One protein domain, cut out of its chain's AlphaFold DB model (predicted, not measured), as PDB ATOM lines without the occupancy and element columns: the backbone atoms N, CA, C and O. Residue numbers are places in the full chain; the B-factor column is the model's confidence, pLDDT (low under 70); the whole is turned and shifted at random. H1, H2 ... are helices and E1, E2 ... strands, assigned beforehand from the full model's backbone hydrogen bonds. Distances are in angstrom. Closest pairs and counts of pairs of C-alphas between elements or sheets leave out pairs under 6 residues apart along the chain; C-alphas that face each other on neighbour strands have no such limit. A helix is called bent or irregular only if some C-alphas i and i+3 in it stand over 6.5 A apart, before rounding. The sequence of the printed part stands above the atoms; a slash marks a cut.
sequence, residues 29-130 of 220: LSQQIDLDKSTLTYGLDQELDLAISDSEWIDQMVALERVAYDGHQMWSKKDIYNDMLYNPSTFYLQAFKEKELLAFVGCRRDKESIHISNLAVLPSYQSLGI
ATOM      1  N   LEU A  29     -33.425  -5.893   1.187       81.06
ATOM      2  CA  LEU A  29     -34.089  -5.100   0.153       81.06
ATOM      3  C   LEU A  29     -34.271  -3.640   0.577       81.06
ATOM      4  O   LEU A  29     -34.139  -2.742  -0.245       81.06
ATOM      5  N   SER A  30     -34.489  -3.396   1.870       77.00
ATOM      6  CA  SER A  30     -34.531  -2.052   2.456       77.00
ATOM      7  C   SER A  30     -33.282  -1.210   2.167       77.00
ATOM      8  O   SER A  30     -33.378   0.007   2.100       77.00
ATOM      9  N   GLN A  31     -32.119  -1.833   1.961       78.12
ATOM     10  CA  GLN A  31     -30.867  -1.137   1.644       78.12
ATOM     11  C   GLN A  31     -30.657  -0.920   0.140       78.12
ATOM     12  O   GLN A  31     -29.694  -0.266  -0.249       78.12
ATOM     13  N   GLN A  32     -31.515  -1.509  -0.693       80.38
ATOM     14  CA  GLN A  32     -31.441  -1.441  -2.153       80.38
ATOM     15  C   GLN A  32     -32.465  -0.460  -2.735       80.38
ATOM     16  O   GLN A  32     -32.344  -0.073  -3.893       80.38
ATOM     17  N   ILE A  33     -33.474  -0.073  -1.949       82.06
ATOM     18  CA  ILE A  33     -34.485   0.897  -2.367       82.06
ATOM     19  C   ILE A  33     -33.897   2.298  -2.255       82.06
ATOM     20  O   ILE A  33     -33.604   2.766  -1.154       82.06
ATOM     21  N   ASP A  34     -33.778   2.962  -3.398       76.88
ATOM     22  CA  ASP A  34     -33.535   4.396  -3.460       76.88
ATOM     23  C   ASP A  34     -34.879   5.125  -3.553       76.88
ATOM     24  O   ASP A  34     -35.751   4.771  -4.350       76.88
ATOM     25  N   LEU A  35     -35.076   6.119  -2.692       77.06
ATOM     26  CA  LEU A  35     -36.261   6.961  -2.739       77.06
ATOM     27  C   LEU A  35     -35.910   8.216  -3.527       77.06
ATOM     28  O   LEU A  35     -35.438   9.197  -2.957       77.06
ATOM     29  N   ASP A  36     -36.247   8.215  -4.820       66.06
ATOM     30  CA  ASP A  36     -36.118   9.378  -5.714       66.06
ATOM     31  C   ASP A  36     -36.705  10.670  -5.114       66.06
ATOM     32  O   ASP A  36     -36.312  11.786  -5.464       66.06
ATOM     33  N   LYS A  37     -37.681  10.525  -4.207       68.81
ATOM     34  CA  LYS A  37     -38.279  11.612  -3.434       68.81
ATOM     35  C   LYS A  37     -38.062  11.387  -1.947       68.81
ATOM     36  O   LYS A  37     -38.579  10.430  -1.379       68.81
ATOM     37  N   SER A  38     -37.411  12.351  -1.306       78.69
ATOM     38  CA  SER A  38     -37.282  12.407   0.151       78.69
ATOM     39  C   SER A  38     -38.469  13.083   0.836       78.69
ATOM     40  O   SER A  38     -38.504  13.122   2.062       78.69
ATOM     41  N   THR A  39     -39.423  13.640   0.080       83.62
ATOM     42  CA  THR A  39     -40.591  14.326   0.641       83.62
ATOM     43  C   THR A  39     -41.892  14.000  -0.085       83.62
ATOM     44  O   THR A  39     -41.928  13.592  -1.252       83.62
ATOM     45  N   LEU A  40     -42.992  14.204   0.632       84.69
ATOM     46  CA  LEU A  40     -44.352  14.025   0.171       84.69
ATOM     47  C   LEU A  40     -45.220  15.220   0.555       84.69
ATOM     48  O   LEU A  40     -45.292  15.583   1.724       84.69
ATOM     49  N   THR A  41     -45.974  15.765  -0.397       86.56
ATOM     50  CA  THR A  41     -46.960  16.813  -0.105       86.56
ATOM     51  C   THR A  41     -48.339  16.228   0.228       86.56
ATOM     52  O   THR A  41     -48.827  15.322  -0.460       86.56
ATOM     53  N   TYR A  42     -48.998  16.781   1.246       84.50
ATOM     54  CA  TYR A  42     -50.383  16.505   1.633       84.50
ATOM     55  C   TYR A  42     -51.144  17.803   1.951       84.50
ATOM     56  O   TYR A  42     -50.555  18.849   2.231       84.50
ATOM     57  N   GLY A  43     -52.478  17.744   1.914       78.31
ATOM     58  CA  GLY A  43     -53.312  18.934   2.103       78.31
ATOM     59  C   GLY A  43     -53.078  19.990   1.016       78.31
ATOM     60  O   GLY A  43     -52.969  19.641  -0.156       78.31
ATOM     61  N   LEU A  44     -53.054  21.270   1.406       74.38
ATOM     62  CA  LEU A  44     -52.851  22.379   0.466       74.38
ATOM     63  C   LEU A  44     -51.385  22.511   0.038       74.38
ATOM     64  O   LEU A  44     -51.154  22.544  -1.157       74.38
ATOM     65  N   ASP A  45     -50.433  22.515   0.980       81.38
ATOM     66  CA  ASP A  45     -48.988  22.672   0.703       81.38
ATOM     67  C   ASP A  45     -48.118  22.162   1.878       81.38
ATOM     68  O   ASP A  45     -47.081  22.738   2.206       81.38
ATOM     69  N   GLN A  46     -48.561  21.134   2.614       85.94
ATOM     70  CA  GLN A  46     -47.780  20.609   3.744       85.94
ATOM     71  C   GLN A  46     -46.865  19.483   3.281       85.94
ATOM     72  O   GLN A  46     -47.303  18.605   2.547       85.94
ATOM     73  N   GLU A  47     -45.618  19.484   3.738       90.75
ATOM     74  CA  GLU A  47     -44.633  18.456   3.399       90.75
ATOM     75  C   GLU A  47     -44.449  17.455   4.544       90.75
ATOM     76  O   GLU A  47     -44.618  17.782   5.723       90.75
ATOM     77  N   LEU A  48     -44.130  16.222   4.165       91.88
ATOM     78  CA  LEU A  48     -43.697  15.137   5.032       91.88
ATOM     79  C   LEU A  48     -42.378  14.601   4.508       91.88
ATOM     80  O   LEU A  48     -42.243  14.414   3.302       91.88
ATOM     81  N   ASP A  49     -41.456  14.298   5.407       92.69
ATOM     82  CA  ASP A  49     -40.221  13.610   5.058       92.69
ATOM     83  C   ASP A  49     -40.502  12.115   4.884       92.69
ATOM     84  O   ASP A  49     -41.318  11.532   5.601       92.69
ATOM     85  N   LEU A  50     -39.838  11.489   3.921       93.00
ATOM     86  CA  LEU A  50     -39.939  10.064   3.637       93.00
ATOM     87  C   LEU A  50     -38.621   9.376   3.970       93.00
ATOM     88  O   LEU A  50     -37.550   9.887   3.647       93.00
ATOM     89  N   ALA A  51     -38.700   8.187   4.558       91.69
ATOM     90  CA  ALA A  51     -37.532   7.334   4.732       91.69
ATOM     91  C   ALA A  51     -37.891   5.849   4.679       91.69
ATOM     92  O   ALA A  51     -39.029   5.447   4.947       91.69
ATOM     93  N   ILE A  52     -36.887   5.030   4.368       92.25
ATOM     94  CA  ILE A  52     -36.925   3.594   4.631       92.25
ATOM     95  C   ILE A  52     -36.671   3.383   6.126       92.25
ATOM     96  O   ILE A  52     -35.716   3.929   6.674       92.25
ATOM     97  N   SER A  53     -37.523   2.598   6.784       90.88
ATOM     98  CA  SER A  53     -37.381   2.302   8.212       90.88
ATOM     99  C   SER A  53     -36.161   1.435   8.494       90.88
ATOM    100  O   SER A  53     -35.849   0.500   7.752       90.88
ATOM    101  N   ASP A  54     -35.597   1.634   9.677       87.06
ATOM    102  CA  ASP A  54     -34.702   0.700  10.351       87.06
ATOM    103  C   ASP A  54     -35.331   0.187  11.662       87.06
ATOM    104  O   ASP A  54     -36.512   0.421  11.949       87.06
ATOM    105  N   SER A  55     -34.550  -0.563  12.442       87.00
ATOM    106  CA  SER A  55     -35.006  -1.168  13.691       87.00
ATOM    107  C   SER A  55     -35.203  -0.174  14.843       87.00
ATOM    108  O   SER A  55     -35.862  -0.531  15.824       87.00
ATOM    109  N   GLU A  56     -34.685   1.057  14.750       89.62
ATOM    110  CA  GLU A  56     -34.824   2.080  15.795       89.62
ATOM    111  C   GLU A  56     -36.261   2.615  15.875       89.62
ATOM    112  O   GLU A  56     -36.714   3.014  16.948       89.62
ATOM    113  N   TRP A  57     -37.009   2.542  14.771       92.00
ATOM    114  CA  TRP A  57     -38.381   3.049  14.668       92.00
ATOM    115  C   TRP A  57     -39.474   2.055  15.060       92.00
ATOM    116  O   TRP A  57     -40.656   2.411  15.084       92.00
ATOM    117  N   ILE A  58     -39.122   0.805  15.381       92.44
ATOM    118  CA  ILE A  58     -40.114  -0.254  15.630       92.44
ATOM    119  C   ILE A  58     -41.043   0.117  16.794       92.44
ATOM    120  O   ILE A  58     -42.242  -0.158  16.736       92.44
ATOM    121  N   ASP A  59     -40.527   0.761  17.844       92.56
ATOM    122  CA  ASP A  59     -41.355   1.171  18.985       92.56
ATOM    123  C   ASP A  59     -42.431   2.186  18.576       92.56
ATOM    124  O   ASP A  59     -43.593   2.062  18.973       92.56
ATOM    125  N   GLN A  60     -42.071   3.147  17.730       92.75
ATOM    126  CA  GLN A  60     -42.970   4.163  17.197       92.75
ATOM    127  C   GLN A  60     -43.972   3.550  16.220       92.75
ATOM    128  O   GLN A  60     -45.146   3.904  16.275       92.75
ATOM    129  N   MET A  61     -43.558   2.600  15.379       93.94
ATOM    130  CA  MET A  61     -44.469   1.875  14.484       93.94
ATOM    131  C   MET A  61     -45.535   1.114  15.275       93.94
ATOM    132  O   MET A  61     -46.722   1.239  14.989       93.94
ATOM    133  N   VAL A  62     -45.132   0.388  16.323       91.94
ATOM    134  CA  VAL A  62     -46.060  -0.340  17.203       91.94
ATOM    135  C   VAL A  62     -46.995   0.616  17.948       91.94
ATOM    136  O   VAL A  62     -48.186   0.327  18.102       91.94
ATOM    137  N   ALA A  63     -46.477   1.748  18.430       91.81
ATOM    138  CA  ALA A  63     -47.292   2.768  19.083       91.81
ATOM    139  C   ALA A  63     -48.320   3.369  18.113       91.81
ATOM    140  O   ALA A  63     -49.492   3.500  18.468       91.81
ATOM    141  N   LEU A  64     -47.902   3.665  16.880       93.12
ATOM    142  CA  LEU A  64     -48.760   4.181  15.822       93.12
ATOM    143  C   LEU A  64     -49.853   3.174  15.460       93.12
ATOM    144  O   LEU A  64     -51.019   3.558  15.452       93.12
ATOM    145  N   GLU A  65     -49.522   1.897  15.234       90.75
ATOM    146  CA  GLU A  65     -50.524   0.856  14.943       90.75
ATOM    147  C   GLU A  65     -51.591   0.768  16.026       90.75
ATOM    148  O   GLU A  65     -52.782   0.738  15.723       90.75
ATOM    149  N   ARG A  66     -51.169   0.766  17.296       88.94
ATOM    150  CA  ARG A  66     -52.093   0.695  18.430       88.94
ATOM    151  C   ARG A  66     -53.100   1.838  18.394       88.94
ATOM    152  O   ARG A  66     -54.258   1.623  18.720       88.94
ATOM    153  N   VAL A  67     -52.676   3.043  18.025       90.88
ATOM    154  CA  VAL A  67     -53.573   4.202  17.947       90.88
ATOM    155  C   VAL A  67     -54.418   4.164  16.667       90.88
ATOM    156  O   VAL A  67     -55.609   4.457  16.713       90.88
ATOM    157  N   ALA A  68     -53.835   3.776  15.532       87.50
ATOM    158  CA  ALA A  68     -54.512   3.734  14.236       87.50
ATOM    159  C   ALA A  68     -55.601   2.651  14.152       87.50
ATOM    160  O   ALA A  68     -56.590   2.837  13.444       87.50
ATOM    161  N   TYR A  69     -55.441   1.547  14.881       84.12
ATOM    162  CA  TYR A  69     -56.367   0.414  14.898       84.12
ATOM    163  C   TYR A  69     -57.191   0.325  16.191       84.12
ATOM    164  O   TYR A  69     -57.562  -0.768  16.610       84.12
ATOM    165  N   ASP A  70     -57.474   1.463  16.833       81.00
ATOM    166  CA  ASP A  70     -58.354   1.561  18.013       81.00
ATOM    167  C   ASP A  70     -57.968   0.607  19.163       81.00
ATOM    168  O   ASP A  70     -58.773  -0.109  19.752       81.00
ATOM    169  N   GLY A  71     -56.671   0.537  19.457       71.31
ATOM    170  CA  GLY A  71     -56.105  -0.307  20.506       71.31
ATOM    171  C   GLY A  71     -55.820  -1.750  20.086       71.31
ATOM    172  O   GLY A  71     -55.139  -2.461  20.832       71.31
ATOM    173  N   HIS A  72     -56.264  -2.184  18.903       68.44
ATOM    174  CA  HIS A  72     -55.970  -3.515  18.385       68.44
ATOM    175  C   HIS A  72     -54.550  -3.582  17.823       68.44
ATOM    176  O   HIS A  72     -54.207  -2.943  16.834       68.44
ATOM    177  N   GLN A  73     -53.709  -4.398  18.450       65.81
ATOM    178  CA  GLN A  73     -52.357  -4.645  17.969       65.81
ATOM    179  C   GLN A  73     -52.362  -5.850  17.028       65.81
ATOM    180  O   GLN A  73     -52.585  -6.975  17.475       65.81
ATOM    181  N   MET A  74     -52.120  -5.612  15.738       74.12
ATOM    182  CA  MET A  74     -52.058  -6.687  14.744       74.12
ATOM    183  C   MET A  74     -50.674  -7.338  14.699       74.12
ATOM    184  O   MET A  74     -50.589  -8.553  14.535       74.12
ATOM    185  N   TRP A  75     -49.609  -6.554  14.902       79.00
ATOM    186  CA  TRP A  75     -48.232  -7.043  14.943       79.00
ATOM    187  C   TRP A  75     -47.546  -6.665  16.257       79.00
ATOM    188  O   TRP A  75     -47.600  -5.523  16.728       79.00
ATOM    189  N   SER A  76     -46.886  -7.633  16.894       83.44
ATOM    190  CA  SER A  76     -46.052  -7.344  18.057       83.44
ATOM    191  C   SER A  76     -44.736  -6.684  17.639       83.44
ATOM    192  O   SER A  76     -44.262  -6.869  16.520       83.44
ATOM    193  N   LYS A  77     -44.082  -5.973  18.572       85.50
ATOM    194  CA  LYS A  77     -42.704  -5.476  18.380       85.50
ATOM    195  C   LYS A  77     -41.775  -6.586  17.881       85.50
ATOM    196  O   LYS A  77     -40.936  -6.363  17.017       85.50
ATOM    197  N   LYS A  78     -41.950  -7.791  18.431       86.69
ATOM    198  CA  LYS A  78     -41.183  -8.976  18.057       86.69
ATOM    199  C   LYS A  78     -41.483  -9.422  16.625       86.69
ATOM    200  O   LYS A  78     -40.554  -9.839  15.947       86.69
ATOM    201  N   ASP A  79     -42.730  -9.333  16.173       88.81
ATOM    202  CA  ASP A  79     -43.106  -9.734  14.815       88.81
ATOM    203  C   ASP A  79     -42.494  -8.790  13.777       88.81
ATOM    204  O   ASP A  79     -41.848  -9.270  12.852       88.81
ATOM    205  N   ILE A  80     -42.590  -7.470  13.986       87.06
ATOM    206  CA  ILE A  80     -41.967  -6.469  13.097       87.06
ATOM    207  C   ILE A  80     -40.442  -6.626  13.100       87.06
ATOM    208  O   ILE A  80     -39.823  -6.685  12.044       87.06
ATOM    209  N   TYR A  81     -39.827  -6.760  14.279       87.69
ATOM    210  CA  TYR A  81     -38.381  -6.966  14.394       87.69
ATOM    211  C   TYR A  81     -37.915  -8.232  13.666       87.69
ATOM    212  O   TYR A  81     -36.933  -8.200  12.928       87.69
ATOM    213  N   ASN A  82     -38.627  -9.345  13.852       86.44
ATOM    214  CA  ASN A  82     -38.304 -10.598  13.179       86.44
ATOM    215  C   ASN A  82     -38.486 -10.492  11.665       86.44
ATOM    216  O   ASN A  82     -37.668 -11.032  10.929       86.44
ATOM    217  N   ASP A  83     -39.535  -9.816  11.201       87.25
ATOM    218  CA  ASP A  83     -39.765  -9.602   9.777       87.25
ATOM    219  C   ASP A  83     -38.641  -8.750   9.169       87.25
ATOM    220  O   ASP A  83     -38.014  -9.177   8.208       87.25
ATOM    221  N   MET A  84     -38.260  -7.631   9.793       85.94
ATOM    222  CA  MET A  84     -37.147  -6.799   9.309       85.94
ATOM    223  C   MET A  84     -35.793  -7.523   9.300       85.94
ATOM    224  O   MET A  84     -34.971  -7.269   8.422       85.94
ATOM    225  N   LEU A  85     -35.529  -8.405  10.272       81.94
ATOM    226  CA  LEU A  85     -34.237  -9.090  10.376       81.94
ATOM    227  C   LEU A  85     -34.125 -10.360   9.542       81.94
ATOM    228  O   LEU A  85     -33.065 -10.640   8.986       81.94
ATOM    229  N   TYR A  86     -35.174 -11.176   9.534       83.50
ATOM    230  CA  TYR A  86     -35.125 -12.516   8.955       83.50
ATOM    231  C   TYR A  86     -35.771 -12.582   7.576       83.50
ATOM    232  O   TYR A  86     -35.665 -13.613   6.911       83.50
ATOM    233  N   ASN A  87     -36.411 -11.500   7.131       87.19
ATOM    234  CA  ASN A  87     -37.011 -11.407   5.816       87.19
ATOM    235  C   ASN A  87     -36.293 -10.348   4.973       87.19
ATOM    236  O   ASN A  87     -36.697  -9.186   4.946       87.19
ATOM    237  N   PRO A  88     -35.230 -10.724   4.240       87.19
ATOM    238  CA  PRO A  88     -34.467  -9.765   3.448       87.19
ATOM    239  C   PRO A  88     -35.287  -9.154   2.306       87.19
ATOM    240  O   PRO A  88     -34.831  -8.196   1.706       87.19
ATOM    241  N   SER A  89     -36.477  -9.678   1.992       91.38
ATOM    242  CA  SER A  89     -37.378  -9.110   0.979       91.38
ATOM    243  C   SER A  89     -38.390  -8.113   1.550       91.38
ATOM    244  O   SER A  89     -39.228  -7.603   0.805       91.38
ATOM    245  N   THR A  90     -38.339  -7.842   2.853       92.69
ATOM    246  CA  THR A  90     -39.209  -6.880   3.525       92.69
ATOM    247  C   THR A  90     -38.578  -5.489   3.535       92.69
ATOM    248  O   THR A  90     -37.373  -5.324   3.728       92.69
ATOM    249  N   PHE A  91     -39.415  -4.469   3.377       93.69
ATOM    250  CA  PHE A  91     -39.070  -3.077   3.632       93.69
ATOM    251  C   PHE A  91     -40.272  -2.328   4.208       93.69
ATOM    252  O   PHE A  91     -41.426  -2.698   3.996       93.69
ATOM    253  N   TYR A  92     -39.995  -1.247   4.929       94.69
ATOM    254  CA  TYR A  92     -41.021  -0.365   5.473       94.69
ATOM    255  C   TYR A  92     -40.736   1.057   5.009       94.69
ATOM    256  O   TYR A  92     -39.612   1.534   5.151       94.69
ATOM    257  N   LEU A  93     -41.750   1.726   4.473       94.94
ATOM    258  CA  LEU A  93     -41.701   3.147   4.139       94.94
ATOM    259  C   LEU A  93     -42.400   3.936   5.233       94.94
ATOM    260  O   LEU A  93     -43.484   3.555   5.671       94.94
ATOM    261  N   GLN A  94     -41.796   5.041   5.644       95.50
ATOM    262  CA  GLN A  94     -42.295   5.899   6.708       95.50
ATOM    263  C   GLN A  94     -42.466   7.325   6.205       95.50
ATOM    264  O   GLN A  94     -41.677   7.800   5.391       95.50
ATOM    265  N   ALA A  95     -43.508   7.991   6.699       95.88
ATOM    266  CA  ALA A  95     -43.748   9.409   6.487       95.88
ATOM    267  C   ALA A  95     -43.701  10.145   7.826       95.88
ATOM    268  O   ALA A  95     -44.407   9.788   8.778       95.88
ATOM    269  N   PHE A  96     -42.891  11.194   7.872       93.81
ATOM    270  CA  PHE A  96     -42.591  11.968   9.062       93.81
ATOM    271  C   PHE A  96     -43.012  13.411   8.906       93.81
ATOM    272  O   PHE A  96     -42.980  13.981   7.819       93.81
ATOM    273  N   LYS A  97     -43.328  14.032  10.034       91.94
ATOM    274  CA  LYS A  97     -43.347  15.482  10.151       91.94
ATOM    275  C   LYS A  97     -42.341  15.871  11.212       91.94
ATOM    276  O   LYS A  97     -42.517  15.531  12.381       91.94
ATOM    277  N   GLU A  98     -41.281  16.553  10.794       85.94
ATOM    278  CA  GLU A  98     -40.131  16.884  11.637       85.94
ATOM    279  C   GLU A  98     -39.453  15.625  12.211       85.94
ATOM    280  O   GLU A  98     -38.557  15.061  11.593       85.94
ATOM    281  N   LYS A  99     -39.861  15.167  13.399       84.94
ATOM    282  CA  LYS A  99     -39.345  13.951  14.056       84.94
ATOM    283  C   LYS A  99     -40.452  13.014  14.533       84.94
ATOM    284  O   LYS A  99     -40.189  12.071  15.276       84.94
ATOM    285  N   GLU A 100     -41.692  13.290  14.146       92.12
ATOM    286  CA  GLU A 100     -42.852  12.487  14.506       92.12
ATOM    287  C   GLU A 100     -43.221  11.562  13.345       92.12
ATOM    288  O   GLU A 100     -43.455  12.022  12.225       92.12
ATOM    289  N   LEU A 101     -43.275  10.255  13.613       95.56
ATOM    290  CA  LEU A 101     -43.758   9.263  12.657       95.56
ATOM    291  C   LEU A 101     -45.276   9.403  12.518       95.56
ATOM    292  O   LEU A 101     -46.008   9.141  13.473       95.56
ATOM    293  N   LEU A 102     -45.752   9.788  11.332       96.25
ATOM    294  CA  LEU A 102     -47.180  10.008  11.086       96.25
ATOM    295  C   LEU A 102     -47.857   8.854  10.361       96.25
ATOM    296  O   LEU A 102     -49.059   8.637  10.531       96.25
ATOM    297  N   ALA A 103     -47.112   8.133   9.531       96.94
ATOM    298  CA  ALA A 103     -47.626   6.991   8.799       96.94
ATOM    299  C   ALA A 103     -46.504   6.041   8.397       96.94
ATOM    300  O   ALA A 103     -45.355   6.453   8.242       96.94
ATOM    301  N   PHE A 104     -46.855   4.780   8.170       96.88
ATOM    302  CA  PHE A 104     -45.954   3.827   7.544       96.88
ATOM    303  C   PHE A 104     -46.713   2.801   6.702       96.88
ATOM    304  O   PHE A 104     -47.899   2.542   6.927       96.88
ATOM    305  N   VAL A 105     -46.005   2.191   5.754       96.62
ATOM    306  CA  VAL A 105     -46.457   1.013   5.010       96.62
ATOM    307  C   VAL A 105     -45.381  -0.069   5.057       96.62
ATOM    308  O   VAL A 105     -44.217   0.191   4.759       96.62
ATOM    309  N   GLY A 106     -45.771  -1.272   5.473       96.00
ATOM    310  CA  GLY A 106     -44.937  -2.470   5.461       96.00
ATOM    311  C   GLY A 106     -45.174  -3.266   4.191       96.00
ATOM    312  O   GLY A 106     -46.321  -3.549   3.841       96.00
ATOM    313  N   CYS A 107     -44.094  -3.598   3.494       96.44
ATOM    314  CA  CYS A 107     -44.121  -4.286   2.215       96.44
ATOM    315  C   CYS A 107     -43.159  -5.471   2.225       96.44
ATOM    316  O   CYS A 107     -42.070  -5.403   2.792       96.44
ATOM    317  N   ARG A 108     -43.525  -6.533   1.514       95.06
ATOM    318  CA  ARG A 108     -42.650  -7.665   1.231       95.06
ATOM    319  C   ARG A 108     -42.675  -7.987  -0.250       95.06
ATOM    320  O   ARG A 108     -43.740  -8.169  -0.831       95.06
ATOM    321  N   ARG A 109     -41.503  -8.097  -0.866       94.25
ATOM    322  CA  ARG A 109     -41.379  -8.594  -2.236       94.25
ATOM    323  C   ARG A 109     -41.512 -10.118  -2.233       94.25
ATOM    324  O   ARG A 109     -40.581 -10.823  -1.856       94.25
ATOM    325  N   ASP A 110     -42.657 -10.617  -2.679       90.62
ATOM    326  CA  ASP A 110     -42.880 -12.044  -2.911       90.62
ATOM    327  C   ASP A 110     -42.460 -12.415  -4.347       90.62
ATOM    328  O   ASP A 110     -41.889 -11.596  -5.068       90.62
ATOM    329  N   LYS A 111     -42.685 -13.658  -4.792       88.50
ATOM    330  CA  LYS A 111     -42.284 -14.104  -6.144       88.50
ATOM    331  C   LYS A 111     -43.025 -13.374  -7.267       88.50
ATOM    332  O   LYS A 111     -42.399 -12.979  -8.238       88.50
ATOM    333  N   GLU A 112     -44.327 -13.172  -7.089       90.19
ATOM    334  CA  GLU A 112     -45.228 -12.668  -8.138       90.19
ATOM    335  C   GLU A 112     -45.692 -11.224  -7.889       90.19
ATOM    336  O   GLU A 112     -46.180 -10.559  -8.793       90.19
ATOM    337  N   SER A 113     -45.582 -10.721  -6.653       95.69
ATOM    338  CA  SER A 113     -46.126  -9.408  -6.281       95.69
ATOM    339  C   SER A 113     -45.341  -8.751  -5.150       95.69
ATOM    340  O   SER A 113     -44.521  -9.397  -4.493       95.69
ATOM    341  N   ILE A 114     -45.624  -7.476  -4.893       97.38
ATOM    342  CA  ILE A 114     -45.342  -6.851  -3.599       97.38
ATOM    343  C   ILE A 114     -46.559  -7.058  -2.702       97.38
ATOM    344  O   ILE A 114     -47.668  -6.653  -3.037       97.38
ATOM    345  N   HIS A 115     -46.364  -7.670  -1.547       97.56
ATOM    346  CA  HIS A 115     -47.403  -7.849  -0.550       97.56
ATOM    347  C   HIS A 115     -47.345  -6.729   0.490       97.56
ATOM    348  O   HIS A 115     -46.308  -6.529   1.122       97.56
ATOM    349  N   ILE A 116     -48.450  -6.013   0.693       97.69
ATOM    350  CA  ILE A 116     -48.587  -5.026   1.767       97.69
ATOM    351  C   ILE A 116     -49.100  -5.743   3.013       97.69
ATOM    352  O   ILE A 116     -50.234  -6.219   3.036       97.69
ATOM    353  N   SER A 117     -48.277  -5.774   4.059       93.69
ATOM    354  CA  SER A 117     -48.644  -6.363   5.346       93.69
ATOM    355  C   SER A 117     -49.423  -5.385   6.223       93.69
ATOM    356  O   SER A 117     -50.362  -5.774   6.920       93.69
ATOM    357  N   ASN A 118     -49.043  -4.104   6.193       91.56
ATOM    358  CA  ASN A 118     -49.568  -3.076   7.087       91.56
ATOM    359  C   ASN A 118     -49.569  -1.720   6.374       91.56
ATOM    360  O   ASN A 118     -48.601  -1.372   5.705       91.56
ATOM    361  N   LEU A 119     -50.621  -0.927   6.573       95.62
ATOM    362  CA  LEU A 119     -50.655   0.490   6.214       95.62
ATOM    363  C   LEU A 119     -51.378   1.229   7.332       95.62
ATOM    364  O   LEU A 119     -52.586   1.067   7.511       95.62
ATOM    365  N   ALA A 120     -50.638   2.045   8.070       95.50
ATOM    366  CA  ALA A 120     -51.166   2.764   9.213       95.50
ATOM    367  C   ALA A 120     -50.850   4.254   9.092       95.50
ATOM    368  O   ALA A 120     -49.744   4.650   8.729       95.50
ATOM    369  N   VAL A 121     -51.845   5.081   9.403       96.12
ATOM    370  CA  VAL A 121     -51.749   6.544   9.440       96.12
ATOM    371  C   VAL A 121     -52.329   6.994  10.775       96.12
ATOM    372  O   VAL A 121     -53.412   6.532  11.153       96.12
ATOM    373  N   LEU A 122     -51.639   7.895  11.478       95.44
ATOM    374  CA  LEU A 122     -52.134   8.483  12.723       95.44
ATOM    375  C   LEU A 122     -53.550   9.054  12.523       95.44
ATOM    376  O   LEU A 122     -53.762   9.780  11.550       95.44
ATOM    377  N   PRO A 123     -54.517   8.791  13.426       94.50
ATOM    378  CA  PRO A 123     -55.912   9.205  13.242       94.50
ATOM    379  C   PRO A 123     -56.113  10.695  12.951       94.50
ATOM    380  O   PRO A 123     -56.926  11.046  12.100       94.50
ATOM    381  N   SER A 124     -55.335  11.575  13.588       94.19
ATOM    382  CA  SER A 124     -55.369  13.030  13.357       94.19
ATOM    383  C   SER A 124     -54.906  13.456  11.958       94.19
ATOM    384  O   SER A 124     -55.165  14.585  11.549       94.19
ATOM    385  N   TYR A 125     -54.247  12.558  11.225       94.75
ATOM    386  CA  TYR A 125     -53.703  12.772   9.887       94.75
ATOM    387  C   TYR A 125     -54.372  11.885   8.818       94.75
ATOM    388  O   TYR A 125     -54.003  11.917   7.639       94.75
ATOM    389  N   GLN A 126     -55.384  11.099   9.197       94.06
ATOM    390  CA  GLN A 126     -56.181  10.317   8.256       94.06
ATOM    391  C   GLN A 126     -57.052  11.219   7.376       94.06
ATOM    392  O   GLN A 126     -57.375  12.353   7.716       94.06
ATOM    393  N   SER A 127     -57.454  10.702   6.213       92.06
ATOM    394  CA  SER A 127     -58.262  11.430   5.218       92.06
ATOM    395  C   SER A 127     -57.611  12.697   4.637       92.06
ATOM    396  O   SER A 127     -58.272  13.438   3.915       92.06
ATOM    397  N   LEU A 128     -56.310  12.911   4.865       93.69
ATOM    398  CA  LEU A 128     -55.525  13.997   4.261       93.69
ATOM    399  C   LEU A 128     -54.706  13.558   3.029       93.69
ATOM    400  O   LEU A 128     -53.892  14.321   2.518       93.69
ATOM    401  N   GLY A 129     -54.903  12.322   2.558       93.75
ATOM    402  CA  GLY A 129     -54.236  11.771   1.370       93.75
ATOM    403  C   GLY A 129     -52.906  11.052   1.627       93.75
ATOM    404  O   GLY A 129     -52.393  10.420   0.710       93.75
ATOM    405  N   ILE A 130     -52.377  11.063   2.856       95.38
ATOM    406  CA  ILE A 130     -51.078  10.442   3.199       95.38
ATOM    407  C   ILE A 130     -51.038   8.949   2.838       95.38
ATOM    408  O   ILE A 130     -50.087   8.490   2.214       95.38
TER     409      ILE A 130
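This is residues 29 to 130 of the 220 residues of the protein "Ribosomal-protein-alanine N-acetyltransferase" of Aerococcus urinae (UniProt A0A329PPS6). A single antiparallel sheet of five strands, curled like part of a barrel, has the helix H1 packed across one face, over E4 and the strands next to it. The second helix, H2, folds back beside H1 as a helical hairpin and reaches the sheet near the first residue of E3. The printed part has 102 residues with two named helices and five named strands, in the order E1 E2 H1 H2 E3 E4 E5 along the chain, and the order across the sheet is E1 E2 E3 E4 E5. The class is mixed, helices and strands, in two layers, H1 on one face of the sheet. The whole is compact, with a radius of gyration of the C-alphas of 13.4 A, and rounded, spanning 39 by 34 by 26 A.

The sheet is strongly twisted and runs E1, residues 39 to 42, E2, residues 46 to 52, E3, residues 90 to 97, E4, residues 100 to 109, and E5, residues 114 to 121; E1 and E5 are its edge strands. E3, E4 and E5 form a meander, each strand the antiparallel neighbour of the one before. E3 and E4 are a hairpin at 161 degrees, with N 93 and O 105 within hydrogen-bond range at 2.9 A. E4 and E5 are a hairpin at 167 degrees, with N 106 and O 118 at 2.8 A; E4 bends by 55 degrees at residue 103 and E5 by 61 degrees at residue 117. E2 and E3 are antiparallel at 152 degrees, with N 49 and O 96 at 2.9 A. The hairpin of E1 and E2 stands at 138 degrees, with N 40 and O 48 at 2.8 A. E2 pairs in a staggered way, with E1 over residues 46 to 49 and with E3 over residues 49 to 52. E1 and E5 are apart. H1, residues 55 to 68, is on the sheet at a height of 8.1 A and runs across the strands, at 75 degrees to E4 on the local plane. It lies over E4, and only just over E3 and E5, with 3 C-alphas on each. The closest C-alphas of H1 and E5, those of Glu 65 and Ala 120, are 6.1 A apart. H2, residues 77 to 86, touches H1 at a steep tilt of 44 degrees, opposite ways, a helical hairpin; their closest C-alphas, of Val 62 and Lys 77, are 6.2 A apart. H2 only grazes the sheet, with its residues 80 to 84; the C-alphas of Met 84 and Thr 90, the closest of H2 and E3, are 6.1 A apart. In H2 every O i to N i+4 pair is within hydrogen-bond range, in H1 8 of 10.

E1 begins at C-alpha 39, (-40.591, 14.326, 0.641), and E5 ends at C-alpha 121, (-51.749, 6.544, 9.440). E4 is 27.0 A long from first to last C-alpha, E3 23.7 A, E2 20.2 A and E5 19.8 A. H1 begins at C-alpha 55, (-35.006, -1.168, 13.691), and measures 20.1 A; it is irregular, with C-alphas 56 and 59 7.3 A apart. H2 measures 14.0 A.

The C-alphas farthest apart, of Leu 44 and Tyr 86, are 40.0 A apart. The printed part has no cut. The link from H1 to H2 is short, and the other links are tight. The mean pLDDT of the printed part is 88.5; residues 36 to 37 and 72 to 73 are under 70.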